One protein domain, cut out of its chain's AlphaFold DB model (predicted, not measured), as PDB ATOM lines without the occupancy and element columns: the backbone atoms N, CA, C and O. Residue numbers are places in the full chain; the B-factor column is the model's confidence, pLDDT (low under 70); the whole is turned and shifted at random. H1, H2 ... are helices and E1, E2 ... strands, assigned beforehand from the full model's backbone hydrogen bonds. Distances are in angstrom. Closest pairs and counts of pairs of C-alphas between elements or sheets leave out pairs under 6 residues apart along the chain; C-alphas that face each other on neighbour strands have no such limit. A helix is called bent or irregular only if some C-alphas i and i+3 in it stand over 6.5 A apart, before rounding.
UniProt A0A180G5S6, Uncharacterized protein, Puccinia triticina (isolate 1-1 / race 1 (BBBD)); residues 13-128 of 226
ATOM      1  N   VAL A  13     -38.806  45.011   5.939       84.44
ATOM      2  CA  VAL A  13     -38.621  43.564   6.070       84.44
ATOM      3  C   VAL A  13     -37.751  43.220   7.271       84.44
ATOM      4  O   VAL A  13     -38.041  42.254   7.976       84.44
ATOM      5  N   GLU A  14     -36.737  44.036   7.547       81.00
ATOM      6  CA  GLU A  14     -35.794  43.789   8.638       81.00
ATOM      7  C   GLU A  14     -36.459  43.845  10.010       81.00
ATOM      8  O   GLU A  14     -36.153  43.070  10.906       81.00
ATOM      9  N   TYR A  15     -37.467  44.698  10.151       84.88
ATOM     10  CA  TYR A  15     -38.167  44.904  11.413       84.88
ATOM     11  C   TYR A  15     -39.393  43.998  11.567       84.88
ATOM     12  O   TYR A  15     -40.032  43.995  12.620       84.88
ATOM     13  N   THR A  16     -39.749  43.221  10.537       87.56
ATOM     14  CA  THR A  16     -40.964  42.393  10.561       87.56
ATOM     15  C   THR A  16     -40.895  41.311  11.633       87.56
ATOM     16  O   THR A  16     -41.902  41.050  12.298       87.56
ATOM     17  N   ASP A  17     -39.717  40.719  11.852       84.56
ATOM     18  CA  ASP A  17     -39.562  39.719  12.906       84.56
ATOM     19  C   ASP A  17     -39.756  40.340  14.292       84.56
ATOM     20  O   ASP A  17     -40.598  39.887  15.066       84.56
ATOM     21  N   MET A  18     -39.083  41.460  14.546       85.94
ATOM     22  CA  MET A  18     -39.188  42.211  15.794       85.94
ATOM     23  C   MET A  18     -40.621  42.683  16.099       85.94
ATOM     24  O   MET A  18     -41.072  42.624  17.246       85.94
ATOM     25  N   ILE A  19     -41.342  43.189  15.095       88.06
ATOM     26  CA  ILE A  19     -42.666  43.794  15.295       88.06
ATOM     27  C   ILE A  19     -43.763  42.730  15.331       88.06
ATOM     28  O   ILE A  19     -44.667  42.837  16.162       88.06
ATOM     29  N   TYR A  20     -43.692  41.718  14.463       89.31
ATOM     30  CA  TYR A  20     -44.778  40.760  14.254       89.31
ATOM     31  C   TYR A  20     -44.372  39.330  14.586       89.31
ATOM     32  O   TYR A  20     -44.947  38.737  15.498       89.31
ATOM     33  N   THR A  21     -43.406  38.760  13.863       89.38
ATOM     34  CA  THR A  21     -43.152  37.313  13.923       89.38
ATOM     35  C   THR A  21     -42.739  36.862  15.323       89.38
ATOM     36  O   THR A  21     -43.324  35.919  15.850       89.38
ATOM     37  N   GLY A  22     -41.836  37.582  15.986       85.69
ATOM     38  CA  GLY A  22     -41.376  37.297  17.346       85.69
ATOM     39  C   GLY A  22     -42.454  37.408  18.432       85.69
ATOM     40  O   GLY A  22     -42.224  36.971  19.558       85.69
ATOM     41  N   ARG A  23     -43.645  37.946  18.122       89.00
ATOM     42  CA  ARG A  23     -44.777  38.009  19.065       89.00
ATOM     43  C   ARG A  23     -45.622  36.739  19.083       89.00
ATOM     44  O   ARG A  23     -46.377  36.531  20.034       89.00
ATOM     45  N   PHE A  24     -45.523  35.899  18.057       90.81
ATOM     46  CA  PHE A  24     -46.249  34.637  18.029       90.81
ATOM     47  C   PHE A  24     -45.603  33.619  18.966       90.81
ATOM     48  O   PHE A  24     -44.384  33.450  18.994       90.81
ATOM     49  N   ARG A  25     -46.440  32.925  19.742       86.31
ATOM     50  CA  ARG A  25     -45.986  31.980  20.770       86.31
ATOM     51  C   ARG A  25     -45.531  30.642  20.191       86.31
ATOM     52  O   ARG A  25     -44.638  30.025  20.762       86.31
ATOM     53  N   THR A  26     -46.166  30.175  19.116       90.50
ATOM     54  CA  THR A  26     -45.884  28.863  18.520       90.50
ATOM     55  C   THR A  26     -44.940  28.993  17.331       90.50
ATOM     56  O   THR A  26     -44.957  29.991  16.610       90.50
ATOM     57  N   GLN A  27     -44.116  27.971  17.111       89.50
ATOM     58  CA  GLN A  27     -43.205  27.942  15.970       89.50
ATOM     59  C   GLN A  27     -43.963  27.888  14.634       89.50
ATOM     60  O   GLN A  27     -43.510  28.483  13.659       89.50
ATOM     61  N   ASP A  28     -45.137  27.250  14.605       94.56
ATOM     62  CA  ASP A  28     -45.989  27.162  13.415       94.56
ATOM     63  C   ASP A  28     -46.558  28.530  13.016       94.56
ATOM     64  O   ASP A  28     -46.509  28.913  11.842       94.56
ATOM     65  N   ASP A  29     -47.024  29.317  13.991       94.56
ATOM     66  CA  ASP A  29     -47.502  30.682  13.752       94.56
ATOM     67  C   ASP A  29     -46.354  31.601  13.318       94.56
ATOM     68  O   ASP A  29     -46.505  32.398  12.387       94.56
ATOM     69  N   GLN A  30     -45.176  31.457  13.937       91.12
ATOM     70  CA  GLN A  30     -43.972  32.180  13.522       91.12
ATOM     71  C   GLN A  30     -43.584  31.840  12.076       91.12
ATOM     72  O   GLN A  30     -43.328  32.740  11.274       91.12
ATOM     73  N   ALA A  31     -43.586  30.556  11.708       90.38
ATOM     74  CA  ALA A  31     -43.278  30.108  10.351       90.38
ATOM     75  C   ALA A  31     -44.306  30.627   9.334       90.38
ATOM     76  O   ALA A  31     -43.942  31.071   8.241       90.38
ATOM     77  N   THR A  32     -45.585  30.631   9.707       93.44
ATOM     78  CA  THR A  32     -46.672  31.163   8.879       93.44
ATOM     79  C   THR A  32     -46.527  32.671   8.674       93.44
ATOM     80  O   THR A  32     -46.572  33.144   7.536       93.44
ATOM     81  N   SER A  33     -46.264  33.425   9.745       91.94
ATOM     82  CA  SER A  33     -45.988  34.864   9.689       91.94
ATOM     83  C   SER A  33     -44.790  35.175   8.787       91.94
ATOM     84  O   SER A  33     -44.891  36.029   7.902       91.94
ATOM     85  N   ALA A  34     -43.692  34.427   8.931       87.81
ATOM     86  CA  ALA A  34     -42.507  34.582   8.092       87.81
ATOM     87  C   ALA A  34     -42.800  34.280   6.610       87.81
ATOM     88  O   ALA A  34     -42.341  35.005   5.727       87.81
ATOM     89  N   LYS A  35     -43.603  33.247   6.315       89.75
ATOM     90  CA  LYS A  35     -44.025  32.908   4.945       89.75
ATOM     91  C   LYS A  35     -44.865  34.021   4.313       89.75
ATOM     92  O   LYS A  35     -44.628  34.368   3.155       89.75
ATOM     93  N   ILE A  36     -45.820  34.578   5.060       91.31
ATOM     94  CA  ILE A  36     -46.657  35.700   4.605       91.31
ATOM     95  C   ILE A  36     -45.783  36.924   4.326       91.31
ATOM     96  O   ILE A  36     -45.874  37.497   3.241       91.31
ATOM     97  N   SER A  37     -44.897  37.274   5.263       88.19
ATOM     98  CA  SER A  37     -43.948  38.383   5.109       88.19
ATOM     99  C   SER A  37     -43.099  38.226   3.844       88.19
ATOM    100  O   SER A  37     -43.058  39.123   3.000       88.19
ATOM    101  N   ARG A  38     -42.503  37.044   3.639       86.50
ATOM    102  CA  ARG A  38     -41.688  36.744   2.455       86.50
ATOM    103  C   ARG A  38     -42.473  36.891   1.152       86.50
ATOM    104  O   ARG A  38     -41.964  37.464   0.194       86.50
ATOM    105  N   GLY A  39     -43.706  36.384   1.117       89.00
ATOM    106  CA  GLY A  39     -44.582  36.499  -0.049       89.00
ATOM    107  C   GLY A  39     -44.980  37.945  -0.351       89.00
ATOM    108  O   GLY A  39     -44.970  38.350  -1.512       89.00
ATOM    109  N   PHE A  40     -45.280  38.729   0.686       89.69
ATOM    110  CA  PHE A  40     -45.697  40.124   0.552       89.69
ATOM    111  C   PHE A  40     -44.547  41.031   0.098       89.69
ATOM    112  O   PHE A  40     -44.688  41.769  -0.876       89.69
ATOM    113  N   PHE A  41     -43.392  40.943   0.762       86.75
ATOM    114  CA  PHE A  41     -42.241  41.802   0.478       86.75
ATOM    115  C   PHE A  41     -41.326  41.281  -0.639       86.75
ATOM    116  O   PHE A  41     -40.405  41.989  -1.040       86.75
ATOM    117  N   LYS A  42     -41.553  40.061  -1.148       84.69
ATOM    118  CA  LYS A  42     -40.708  39.395  -2.163       84.69
ATOM    119  C   LYS A  42     -39.220  39.328  -1.776       84.69
ATOM    120  O   LYS A  42     -38.350  39.314  -2.644       84.69
ATOM    121  N   ALA A  43     -38.922  39.295  -0.480       72.88
ATOM    122  CA  ALA A  43     -37.558  39.280   0.033       72.88
ATOM    123  C   ALA A  43     -36.981  37.855   0.061       72.88
ATOM    124  O   ALA A  43     -37.687  36.896   0.372       72.88
ATOM    125  N   SER A  44     -35.691  37.707  -0.246       66.25
ATOM    126  CA  SER A  44     -34.989  36.414  -0.226       66.25
ATOM    127  C   SER A  44     -34.475  36.017   1.163       66.25
ATOM    128  O   SER A  44     -34.360  34.825   1.436       66.25
ATOM    129  N   SER A  45     -34.201  36.987   2.039       64.62
ATOM    130  CA  SER A  45     -33.673  36.800   3.399       64.62
ATOM    131  C   SER A  45     -34.460  37.629   4.417       64.62
ATOM    132  O   SER A  45     -35.029  38.663   4.063       64.62
ATOM    133  N   MET A  46     -34.527  37.157   5.666       64.88
ATOM    134  CA  MET A  46     -35.186  37.834   6.797       64.88
ATOM    135  C   MET A  46     -34.136  38.189   7.865       64.88
ATOM    136  O   MET A  46     -33.111  37.523   7.956       64.88
ATOM    137  N   SER A  47     -34.418  39.182   8.716       62.75
ATOM    138  CA  SER A  47     -33.494  39.684   9.760       62.75
ATOM    139  C   SER A  47     -32.965  38.614  10.736       62.75
ATOM    140  O   SER A  47     -31.840  38.731  11.220       62.75
ATOM    141  N   ARG A  48     -33.702  37.508  10.942       61.03
ATOM    142  CA  ARG A  48     -33.296  36.382  11.812       61.03
ATOM    143  C   ARG A  48     -31.914  35.796  11.512       61.03
ATOM    144  O   ARG A  48     -31.355  35.134  12.380       61.03
ATOM    145  N   ASP A  49     -31.382  36.004  10.312       57.09
ATOM    146  CA  ASP A  49     -30.119  35.396   9.911       57.09
ATOM    147  C   ASP A  49     -28.887  36.100  10.520       57.09
ATOM    148  O   ASP A  49     -27.812  35.501  10.509       57.09
ATOM    149  N   HIS A  50     -28.986  37.337  11.042       57.75
ATOM    150  CA  HIS A  50     -27.818  38.165  11.421       57.75
ATOM    151  C   HIS A  50     -27.972  38.863  12.784       57.75
ATOM    152  O   HIS A  50     -27.967  40.089  12.888       57.75
ATOM    153  N   GLN A  51     -28.083  38.077  13.854       67.50
ATOM    154  CA  GLN A  51     -28.208  38.593  15.222       67.50
ATOM    155  C   GLN A  51     -26.965  38.335  16.061       67.50
ATOM    156  O   GLN A  51     -27.056  37.869  17.193       67.50
ATOM    157  N   ASP A  52     -25.791  38.638  15.522       79.06
ATOM    158  CA  ASP A  52     -24.571  38.529  16.308       79.06
ATOM    159  C   ASP A  52     -24.572  39.567  17.436       79.06
ATOM    160  O   ASP A  52     -24.913  40.741  17.248       79.06
ATOM    161  N   MET A  53     -24.191  39.118  18.631       87.38
ATOM    162  CA  MET A  53     -23.924  39.995  19.761       87.38
ATOM    163  C   MET A  53     -22.462  40.429  19.708       87.38
ATOM    164  O   MET A  53     -21.557  39.598  19.757       87.38
ATOM    165  N   VAL A  54     -22.228  41.738  19.664       89.44
ATOM    166  CA  VAL A  54     -20.889  42.328  19.729       89.44
ATOM    167  C   VAL A  54     -20.814  43.247  20.939       89.44
ATOM    168  O   VAL A  54     -21.530  44.246  21.032       89.44
ATOM    169  N   GLU A  55     -19.930  42.917  21.879       89.69
ATOM    170  CA  GLU A  55     -19.698  43.720  23.074       89.69
ATOM    171  C   GLU A  55     -18.436  44.585  22.912       89.69
ATOM    172  O   GLU A  55     -17.313  44.087  22.904       89.69
ATOM    173  N   LEU A  56     -18.625  45.901  22.785       90.00
ATOM    174  CA  LEU A  56     -17.560  46.906  22.730       90.00
ATOM    175  C   LEU A  56     -17.404  47.603  24.097       90.00
ATOM    176  O   LEU A  56     -18.311  47.540  24.938       90.00
ATOM    177  N   PRO A  57     -16.288  48.314  24.351       86.88
ATOM    178  CA  PRO A  57     -16.128  49.098  25.579       86.88
ATOM    179  C   PRO A  57     -17.179  50.206  25.738       86.88
ATOM    180  O   PRO A  57     -17.638  50.464  26.846       86.88
ATOM    181  N   SER A  58     -17.586  50.839  24.635       88.25
ATOM    182  CA  SER A  58     -18.530  51.964  24.616       88.25
ATOM    183  C   SER A  58     -19.988  51.552  24.418       88.25
ATOM    184  O   SER A  58     -20.890  52.339  24.698       88.25
ATOM    185  N   GLU A  59     -20.250  50.345  23.917       91.56
ATOM    186  CA  GLU A  59     -21.602  49.914  23.566       91.56
ATOM    187  C   GLU A  59     -21.744  48.395  23.456       91.56
ATOM    188  O   GLU A  59     -20.777  47.669  23.253       91.56
ATOM    189  N   LEU A  60     -22.974  47.914  23.583       91.75
ATOM    190  CA  LEU A  60     -23.381  46.557  23.238       91.75
ATOM    191  C   LEU A  60     -24.253  46.624  21.981       91.75
ATOM    192  O   LEU A  60     -25.200  47.412  21.937       91.75
ATOM    193  N   ILE A  61     -23.947  45.801  20.982       90.75
ATOM    194  CA  ILE A  61     -24.666  45.735  19.706       90.75
ATOM    195  C   ILE A  61     -25.276  44.343  19.569       90.75
ATOM    196  O   ILE A  61     -24.578  43.349  19.761       90.75
ATOM    197  N   ILE A  62     -26.570  44.281  19.257       89.88
ATOM    198  CA  ILE A  62     -27.287  43.039  18.942       89.88
ATOM    199  C   ILE A  62     -28.202  43.345  17.761       89.88
ATOM    200  O   ILE A  62     -29.103  44.176  17.902       89.88
ATOM    201  N   GLY A  63     -27.959  42.707  16.615       85.94
ATOM    202  CA  GLY A  63     -28.682  43.002  15.374       85.94
ATOM    203  C   GLY A  63     -28.655  44.502  15.051       85.94
ATOM    204  O   GLY A  63     -27.588  45.118  14.986       85.94
ATOM    205  N   HIS A  64     -29.833  45.112  14.921       80.06
ATOM    206  CA  HIS A  64     -30.003  46.537  14.614       80.06
ATOM    207  C   HIS A  64     -30.060  47.449  15.858       80.06
ATOM    208  O   HIS A  64     -30.195  48.673  15.736       80.06
ATOM    209  N   SER A  65     -29.978  46.878  17.061       88.44
ATOM    210  CA  SER A  65     -30.176  47.579  18.333       88.44
ATOM    211  C   SER A  65     -28.865  47.827  19.077       88.44
ATOM    212  O   SER A  65     -27.954  46.993  19.058       88.44
ATOM    213  N   ARG A  66     -28.749  48.983  19.753       90.75
ATOM    214  CA  ARG A  66     -27.477  49.428  20.352       90.75
ATOM    215  C   ARG A  66     -27.685  49.987  21.756       90.75
ATOM    216  O   ARG A  66     -28.400  50.961  21.971       90.75
ATOM    217  N   VAL A  67     -26.973  49.433  22.730       92.19
ATOM    218  CA  VAL A  67     -26.953  49.939  24.108       92.19
ATOM    219  C   VAL A  67     -25.643  50.663  24.353       92.19
ATOM    220  O   VAL A  67     -24.607  50.036  24.535       92.19
ATOM    221  N   VAL A  68     -25.689  51.993  24.403       90.81
ATOM    222  CA  VAL A  68     -24.534  52.808  24.810       90.81
ATOM    223  C   VAL A  68     -24.232  52.569  26.288       90.81
ATOM    224  O   VAL A  68     -25.128  52.763  27.123       90.81
ATOM    225  N   LYS A  69     -22.988  52.189  26.582       88.56
ATOM    226  CA  LYS A  69     -22.448  51.997  27.928       88.56
ATOM    227  C   LYS A  69     -21.995  53.339  28.520       88.56
ATOM    228  O   LYS A  69     -21.557  54.221  27.776       88.56
ATOM    229  N   PRO A  70     -22.106  53.527  29.840       83.06
ATOM    230  CA  PRO A  70     -21.657  54.748  30.499       83.06
ATOM    231  C   PRO A  70     -20.136  54.913  30.382       83.06
ATOM    232  O   PRO A  70     -19.376  53.958  30.523       83.06
ATOM    233  N   SER A  71     -19.691  56.145  30.134       67.62
ATOM    234  CA  SER A  71     -18.276  56.530  30.127       67.62
ATOM    235  C   SER A  71     -17.938  57.169  31.479       67.62
ATOM    236  O   SER A  71     -17.994  58.385  31.602       67.62
ATOM    237  N   GLY A  72     -17.690  56.368  32.523       65.56
ATOM    238  CA  GLY A  72     -17.414  56.881  33.875       65.56
ATOM    239  C   GLY A  72     -17.706  55.878  34.994       65.56
ATOM    240  O   GLY A  72     -17.897  54.688  34.725       65.56
ATOM    241  N   LEU A  73     -17.749  56.357  36.245       55.62
ATOM    242  CA  LEU A  73     -18.208  55.573  37.395       55.62
ATOM    243  C   LEU A  73     -19.708  55.286  37.204       55.62
ATOM    244  O   LEU A  73     -20.572  56.107  37.470       55.62
ATOM    245  N   SER A  74     -20.021  54.135  36.624       58.34
ATOM    246  CA  SER A  74     -21.401  53.685  36.454       58.34
ATOM    247  C   SER A  74     -21.994  53.286  37.799       58.34
ATOM    248  O   SER A  74     -21.270  52.797  38.669       58.34
ATOM    249  N   TRP A  75     -23.327  53.337  37.915       57.91
ATOM    250  CA  TRP A  75     -24.022  52.518  38.905       57.91
ATOM    251  C   TRP A  75     -23.529  51.074  38.765       57.91
ATOM    252  O   TRP A  75     -23.748  50.430  37.733       57.91
ATOM    253  N   ALA A  76     -22.803  50.595  39.773       56.06
ATOM    254  CA  ALA A  76     -22.461  49.193  39.895       56.06
ATOM    255  C   ALA A  76     -23.720  48.490  40.408       56.06
ATOM    256  O   ALA A  76     -24.218  48.859  41.478       56.06
ATOM    257  N   PRO A  77     -24.282  47.521  39.669       54.81
ATOM    258  CA  PRO A  77     -25.461  46.835  40.147       54.81
ATOM    259  C   PRO A  77     -25.113  46.153  41.485       54.81
ATOM    260  O   PRO A  77     -24.162  45.376  41.540       54.81
ATOM    261  N   PRO A  78     -25.887  46.370  42.562       52.78
ATOM    262  CA  PRO A  78     -25.754  45.605  43.804       52.78
ATOM    263  C   PRO A  78     -26.156  44.130  43.605       52.78
ATOM    264  O   PRO A  78     -26.026  43.311  44.508       52.78
ATOM    265  N   ILE A  79     -26.676  43.791  42.419       55.97
ATOM    266  CA  ILE A  79     -27.204  42.490  42.022       55.97
ATOM    267  C   ILE A  79     -26.232  41.823  41.051       55.97
ATOM    268  O   ILE A  79     -25.743  42.461  40.122       55.97
ATOM    269  N   VAL A  80     -26.049  40.509  41.210       66.94
ATOM    270  CA  VAL A  80     -25.379  39.633  40.239       66.94
ATOM    271  C   VAL A  80     -26.091  39.752  38.885       66.94
ATOM    272  O   VAL A  80     -27.140  39.143  38.657       66.94
ATOM    273  N   SER A  81     -25.569  40.594  37.994       73.31
ATOM    274  CA  SER A  81     -25.982  40.615  36.594       73.31
ATOM    275  C   SER A  81     -25.347  39.420  35.883       73.31
ATOM    276  O   SER A  81     -24.156  39.179  36.100       73.31
ATOM    277  N   PRO A  82     -26.076  38.695  35.017       77.38
ATOM    278  CA  PRO A  82     -25.462  37.678  34.170       77.38
ATOM    279  C   PRO A  82     -24.292  38.267  33.373       77.38
ATOM    280  O   PRO A  82     -24.365  39.412  32.911       77.38
ATOM    281  N   LEU A  83     -23.213  37.497  33.218       78.25
ATOM    282  CA  LEU A  83     -22.105  37.892  32.349       78.25
ATOM    283  C   LEU A  83     -22.498  37.791  30.879       78.25
ATOM    284  O   LEU A  83     -22.135  38.680  30.130       78.25
ATOM    285  N   ASP A  84     -23.319  36.811  30.509       83.88
ATOM    286  CA  ASP A  84     -23.759  36.588  29.135       83.88
ATOM    287  C   ASP A  84     -25.250  36.254  29.072       83.88
ATOM    288  O   ASP A  84     -25.880  35.916  30.080       83.88
ATOM    289  N   ILE A  85     -25.802  36.347  27.863       87.94
ATOM    290  CA  ILE A  85     -27.151  35.896  27.518       87.94
ATOM    291  C   ILE A  85     -27.075  34.794  26.449       87.94
ATOM    292  O   ILE A  85     -26.247  34.888  25.538       87.94
ATOM    293  N   PRO A  86     -27.931  33.758  26.515       88.44
ATOM    294  CA  PRO A  86     -27.973  32.717  25.493       88.44
ATOM    295  C   PRO A  86     -28.308  33.275  24.105       88.44
ATOM    296  O   PRO A  86     -29.155  34.161  23.972       88.44
ATOM    297  N   THR A  87     -27.729  32.683  23.058       86.75
ATOM    298  CA  THR A  87     -28.001  33.041  21.651       86.75
ATOM    299  C   THR A  87     -29.483  32.935  21.287       86.75
ATOM    300  O   THR A  87     -30.007  33.734  20.517       86.75
ATOM    301  N   SER A  88     -30.205  32.000  21.911       85.44
ATOM    302  CA  SER A  88     -31.654  31.843  21.748       85.44
ATOM    303  C   SER A  88     -32.461  33.072  22.183       85.44
ATOM    304  O   SER A  88     -33.609  33.229  21.763       85.44
ATOM    305  N   MET A  89     -31.881  33.959  22.998       87.94
ATOM    306  CA  MET A  89     -32.518  35.180  23.488       87.94
ATOM    307  C   MET A  89     -32.135  36.433  22.695       87.94
ATOM    308  O   MET A  89     -32.639  37.511  23.019       87.94
ATOM    309  N   TYR A  90     -31.288  36.335  21.666       89.00
ATOM    310  CA  TYR A  90     -30.819  37.504  20.912       89.00
ATOM    311  C   TYR A  90     -31.968  38.264  20.242       89.00
ATOM    312  O   TYR A  90     -32.085  39.462  20.479       89.00
ATOM    313  N   ASN A  91     -32.902  37.571  19.575       86.75
ATOM    314  CA  ASN A  91     -34.138  38.165  19.035       86.75
ATOM    315  C   ASN A  91     -34.896  39.009  20.078       86.75
ATOM    316  O   ASN A  91     -35.232  40.174  19.863       86.75
ATOM    317  N   CYS A  92     -35.159  38.415  21.245       89.75
ATOM    318  CA  CYS A  92     -35.881  39.077  22.331       89.75
ATOM    319  C   CYS A  92     -35.097  40.267  22.891       89.75
ATOM    320  O   CYS A  92     -35.688  41.280  23.261       89.75
ATOM    321  N   THR A  93     -33.772  40.145  22.959       92.19
ATOM    322  CA  THR A  93     -32.886  41.192  23.467       92.19
ATOM    323  C   THR A  93     -32.839  42.377  22.513       92.19
ATOM    324  O   THR A  93     -33.011  43.512  22.949       92.19
ATOM    325  N   GLU A  94     -32.673  42.119  21.219       91.12
ATOM    326  CA  GLU A  94     -32.705  43.134  20.170       91.12
ATOM    327  C   GLU A  94     -34.021  43.919  20.209       91.12
ATOM    328  O   GLU A  94     -34.010  45.154  20.249       91.12
ATOM    329  N   ALA A  95     -35.151  43.205  20.260       91.12
ATOM    330  CA  ALA A  95     -36.477  43.805  20.349       91.12
ATOM    331  C   ALA A  95     -36.651  44.642  21.626       91.12
ATOM    332  O   ALA A  95     -37.196  45.748  21.575       91.12
ATOM    333  N   LEU A  96     -36.169  44.141  22.768       93.88
ATOM    334  CA  LEU A  96     -36.226  44.848  24.046       93.88
ATOM    335  C   LEU A  96     -35.407  46.142  24.015       93.88
ATOM    336  O   LEU A  96     -35.932  47.190  24.390       93.88
ATOM    337  N   ILE A  97     -34.162  46.096  23.530       93.56
ATOM    338  CA  ILE A  97     -33.322  47.293  23.376       93.56
ATOM    339  C   ILE A  97     -34.037  48.309  22.482       93.56
ATOM    340  O   ILE A  97     -34.151  49.479  22.854       93.56
ATOM    341  N   ARG A  98     -34.604  47.864  21.354       90.88
ATOM    342  CA  ARG A  98     -35.338  48.747  20.443       90.88
ATOM    343  C   ARG A  98     -36.555  49.389  21.105       90.88
ATOM    344  O   ARG A  98     -36.792  50.581  20.921       90.88
ATOM    345  N   CYS A  99     -37.325  48.627  21.880       93.00
ATOM    346  CA  CYS A  99     -38.481  49.157  22.607       93.00
ATOM    347  C   CYS A  99     -38.062  50.247  23.598       93.00
ATOM    348  O   CYS A  99     -38.706  51.293  23.660       93.00
ATOM    349  N   LEU A 100     -36.956  50.033  24.316       92.50
ATOM    350  CA  LEU A 100     -36.406  51.016  25.249       92.50
ATOM    351  C   LEU A 100     -35.926  52.284  24.529       92.50
ATOM    352  O   LEU A 100     -36.245  53.387  24.970       92.50
ATOM    353  N   GLU A 101     -35.226  52.149  23.398       90.38
ATOM    354  CA  GLU A 101     -34.818  53.292  22.564       90.38
ATOM    355  C   GLU A 101     -36.021  54.122  22.087       90.38
ATOM    356  O   GLU A 101     -35.962  55.351  22.044       90.38
ATOM    357  N   LEU A 102     -37.123  53.451  21.741       91.06
ATOM    358  CA  LEU A 102     -38.366  54.080  21.288       91.06
ATOM    359  C   LEU A 102     -39.257  54.581  22.435       91.06
ATOM    360  O   LEU A 102     -40.316  55.149  22.167       91.06
ATOM    361  N   LYS A 103     -38.844  54.395  23.697       93.38
ATOM    362  CA  LYS A 103     -39.642  54.704  24.896       93.38
ATOM    363  C   LYS A 103     -41.009  54.002  24.906       93.38
ATOM    364  O   LYS A 103     -41.999  54.552  25.382       93.38
ATOM    365  N   TRP A 104     -41.073  52.792  24.361       94.25
ATOM    366  CA  TRP A 104     -42.257  51.939  24.423       94.25
ATOM    367  C   TRP A 104     -42.219  51.073  25.677       94.25
ATOM    368  O   TRP A 104     -41.142  50.678  26.110       94.25
ATOM    369  N   LEU A 105     -43.389  50.750  26.234       94.44
ATOM    370  CA  LEU A 105     -43.512  49.837  27.372       94.44
ATOM    371  C   LEU A 105     -43.293  48.387  26.900       94.44
ATOM    372  O   LEU A 105     -44.154  47.851  26.194       94.44
ATOM    373  N   PRO A 106     -42.177  47.726  27.259       94.00
ATOM    374  CA  PRO A 106     -41.943  46.353  26.848       94.00
ATOM    375  C   PRO A 106     -42.686  45.377  27.769       94.00
ATOM    376  O   PRO A 106     -42.696  45.538  28.989       94.00
ATOM    377  N   ILE A 107     -43.252  44.317  27.188       93.50
ATOM    378  CA  ILE A 107     -43.851  43.200  27.928       93.50
ATOM    379  C   ILE A 107     -43.115  41.924  27.526       93.50
ATOM    380  O   ILE A 107     -43.190  41.490  26.377       93.50
ATOM    381  N   LEU A 108     -42.404  41.313  28.475       92.88
ATOM    382  CA  LEU A 108     -41.694  40.053  28.263       92.88
ATOM    383  C   LEU A 108     -42.574  38.882  28.697       92.88
ATOM    384  O   LEU A 108     -42.913  38.750  29.872       92.88
ATOM    385  N   THR A 109     -42.912  38.001  27.760       91.00
ATOM    386  CA  THR A 109     -43.765  36.829  28.010       91.00
ATOM    387  C   THR A 109     -43.019  35.524  27.732       91.00
ATOM    388  O   THR A 109     -41.883  35.505  27.257       91.00
ATOM    389  N   GLY A 110     -43.601  34.395  28.133       88.75
ATOM    390  CA  GLY A 110     -43.082  33.045  27.886       88.75
ATOM    391  C   GLY A 110     -43.026  32.203  29.164       88.75
ATOM    392  O   GLY A 110     -43.480  32.671  30.206       88.75
ATOM    393  N   PRO A 111     -42.466  30.986  29.099       88.88
ATOM    394  CA  PRO A 111     -42.518  30.052  30.214       88.88
ATOM    395  C   PRO A 111     -41.741  30.541  31.441       88.88
ATOM    396  O   PRO A 111     -40.930  31.476  31.380       88.88
ATOM    397  N   GLU A 112     -42.014  29.898  32.574       87.38
ATOM    398  CA  GLU A 112     -41.219  30.074  33.783       87.38
ATOM    399  C   GLU A 112     -39.757  29.698  33.518       87.38
ATOM    400  O   GLU A 112     -39.453  28.866  32.662       87.38
ATOM    401  N   LYS A 113     -38.840  30.329  34.258       83.94
ATOM    402  CA  LYS A 113     -37.390  30.076  34.179       83.94
ATOM    403  C   LYS A 113     -36.741  30.369  32.814       83.94
ATOM    404  O   LYS A 113     -35.587  30.019  32.621       83.94
ATOM    405  N   SER A 114     -37.398  31.089  31.900       85.31
ATOM    406  CA  SER A 114     -36.782  31.554  30.636       85.31
ATOM    407  C   SER A 114     -35.941  32.831  30.777       85.31
ATOM    408  O   SER A 114     -35.946  33.666  29.879       85.31
ATOM    409  N   GLU A 115     -35.319  33.051  31.936       87.94
ATOM    410  CA  GLU A 115     -34.331  34.128  32.143       87.94
ATOM    411  C   GLU A 115     -34.801  35.570  31.854       87.94
ATOM    412  O   GLU A 115     -33.991  36.483  31.739       87.94
ATOM    413  N   LYS A 116     -36.113  35.836  31.810       92.56
ATOM    414  CA  LYS A 116     -36.670  37.167  31.480       92.56
ATOM    415  C   LYS A 116     -36.131  38.262  32.403       92.56
ATOM    416  O   LYS A 116     -35.655  39.297  31.947       92.56
ATOM    417  N   SER A 117     -36.161  38.008  33.711       91.56
ATOM    418  CA  SER A 117     -35.638  38.941  34.712       91.56
ATOM    419  C   SER A 117     -34.117  39.081  34.624       91.56
ATOM    420  O   SER A 117     -33.587  40.158  34.888       91.56
ATOM    421  N   SER A 118     -33.414  38.013  34.241       91.62
ATOM    422  CA  SER A 118     -31.964  38.016  34.028       91.62
ATOM    423  C   SER A 118     -31.582  38.879  32.827       91.62
ATOM    424  O   SER A 118     -30.651  39.671  32.935       91.62
ATOM    425  N   LEU A 119     -32.354  38.816  31.738       92.94
ATOM    426  CA  LEU A 119     -32.183  39.663  30.557       92.94
ATOM    427  C   LEU A 119     -32.325  41.157  30.894       92.94
ATOM    428  O   LEU A 119     -31.485  41.968  30.507       92.94
ATOM    429  N   VAL A 120     -33.357  41.533  31.656       93.25
ATOM    430  CA  VAL A 120     -33.551  42.937  32.069       93.25
ATOM    431  C   VAL A 120     -32.395  43.410  32.956       93.25
ATOM    432  O   VAL A 120     -31.874  44.506  32.755       93.25
ATOM    433  N   LYS A 121     -31.940  42.571  33.897       91.62
ATOM    434  CA  LYS A 121     -30.764  42.857  34.739       91.62
ATOM    435  C   LYS A 121     -29.485  43.007  33.915       91.62
ATOM    436  O   LYS A 121     -28.705  43.918  34.175       91.62
ATOM    437  N   PHE A 122     -29.285  42.140  32.924       91.75
ATOM    438  CA  PHE A 122     -28.149  42.183  32.006       91.75
ATOM    439  C   PHE A 122     -28.092  43.524  31.261       91.75
ATOM    440  O   PHE A 122     -27.066  44.207  31.302       91.75
ATOM    441  N   LEU A 123     -29.206  43.957  30.660       92.31
ATOM    442  CA  LEU A 123     -29.264  45.230  29.936       92.31
ATOM    443  C   LEU A 123     -29.121  46.445  30.857       92.31
ATOM    444  O   LEU A 123     -28.407  47.382  30.507       92.31
ATOM    445  N   ALA A 124     -29.754  46.429  32.033       90.75
ATOM    446  CA  ALA A 124     -29.636  47.519  33.001       90.75
ATOM    447  C   ALA A 124     -28.183  47.717  33.461       90.75
ATOM    448  O   ALA A 124     -27.708  48.851  33.511       90.75
ATOM    449  N   ALA A 125     -27.459  46.618  33.704       88.00
ATOM    450  CA  ALA A 125     -26.041  46.649  34.055       88.00
ATOM    451  C   ALA A 125     -25.177  47.242  32.931       88.00
ATOM    452  O   ALA A 125     -24.351  48.110  33.193       88.00
ATOM    453  N   ARG A 126     -25.398  46.845  31.668       88.81
ATOM    454  CA  ARG A 126     -24.658  47.408  30.518       88.81
ATOM    455  C   ARG A 126     -24.995  48.874  30.272       88.81
ATOM    456  O   ARG A 126     -24.128  49.648  29.882       88.81
ATOM    457  N   LYS A 127     -26.248  49.264  30.498       88.50
ATOM    458  CA  LYS A 127     -26.687  50.653  30.363       88.50
ATOM    459  C   LYS A 127     -26.229  51.529  31.536       88.50
ATOM    460  O   LYS A 127     -26.212  52.747  31.390       88.50
ATOM    461  N   GLY A 128     -25.850  50.924  32.663       84.75
ATOM    462  CA  GLY A 128     -25.439  51.626  33.878       84.75
ATOM    463  C   GLY A 128     -26.583  52.313  34.613       84.75
ATOM    464  O   GLY A 128     -26.380  53.359  35.222       84.75
TER     465      GLY A 128
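What this domain is: This is residues 13 to 128 of the 226 residues of an uncharacterized protein of Puccinia triticina (isolate 1-1 / race 1 (BBBD)) (UniProt A0A180G5S6). H3 runs through the middle of the domain and crosses a small sheet, E1 E2 E3; H4 packs on that sheet with residues 123 to 127. The helical hairpin H1 H2 makes one end of the long axis, H1 packing on H3, and the loop of residues 69 to 86 reaches the other end. The printed part has 116 residues with four named helices and three named strands, H1 H2 E1 E2 E3 H3 H4, mostly helix; the sheet is antiparallel. It is compact, radius of gyration of the C-alphas 15.4 A, yet elongated, 50 by 30 by 24 A.

Where its parts are: Find C-alpha 13 at (-38.621, 43.564, 6.070), where H1 begins, residues 13 to 19. H2 follows, residues 27 to 41, 20.8 A, then E1, 53 to 55, E2, 59 to 62, and E3, 65 to 68. H3, residues 87 to 101, runs 21.4 A, and H4, 116 to 127, runs 16.8 A to C-alpha 127 at (-26.687, 50.653, 30.363). H3 is irregular, C-alphas 88 and 91 lying 7.3 A apart, and H1 only just, C-alphas 14 and 17 at 7.0 A.

How they stand to each other: H1 and H2 touch, closest C-alphas Val 13 and Phe 41, 6.9 A, opposite ways at a shallow tilt of 33 degrees, only just short of steep. H1 touches H3 about perpendicular, 88 degrees, closest C-alphas Met 18 and Ala 95, 5.5 A, with H3's residues 91 to 95 alone. E1 E2 E3 is a meander, each strand the antiparallel neighbour of the one before: look at N 54 and O 61, 2.9 A, and N 60 and O 67, 2.8 A. H3 is on the sheet at a height of 7.1 A, across the strands; its closest C-alphas to E3 are Glu 94 and Ser 65, 5.4 A. H3 and H4 are close but not clearly touching, C-alphas Thr 93 and Leu 119 at 7.3 A, and with the sheet make two layers, helices on one face of a sheet. O i to N i+4 pairs are within hydrogen-bond range throughout H2 and H4, in 9 of 11 in H3 and 1 of 3 in H1, where 2 of 4 O i to N i+3 pairs are.

The domain as a whole: The farthest C-alphas, Gly 39 and Leu 73, are 49.6 A apart. The printed part has no cut; links H2 to E1, E3 to H3 and H3 to H4 are long. Confidence is under 70 at residues 44 to 51 and 71 to 80.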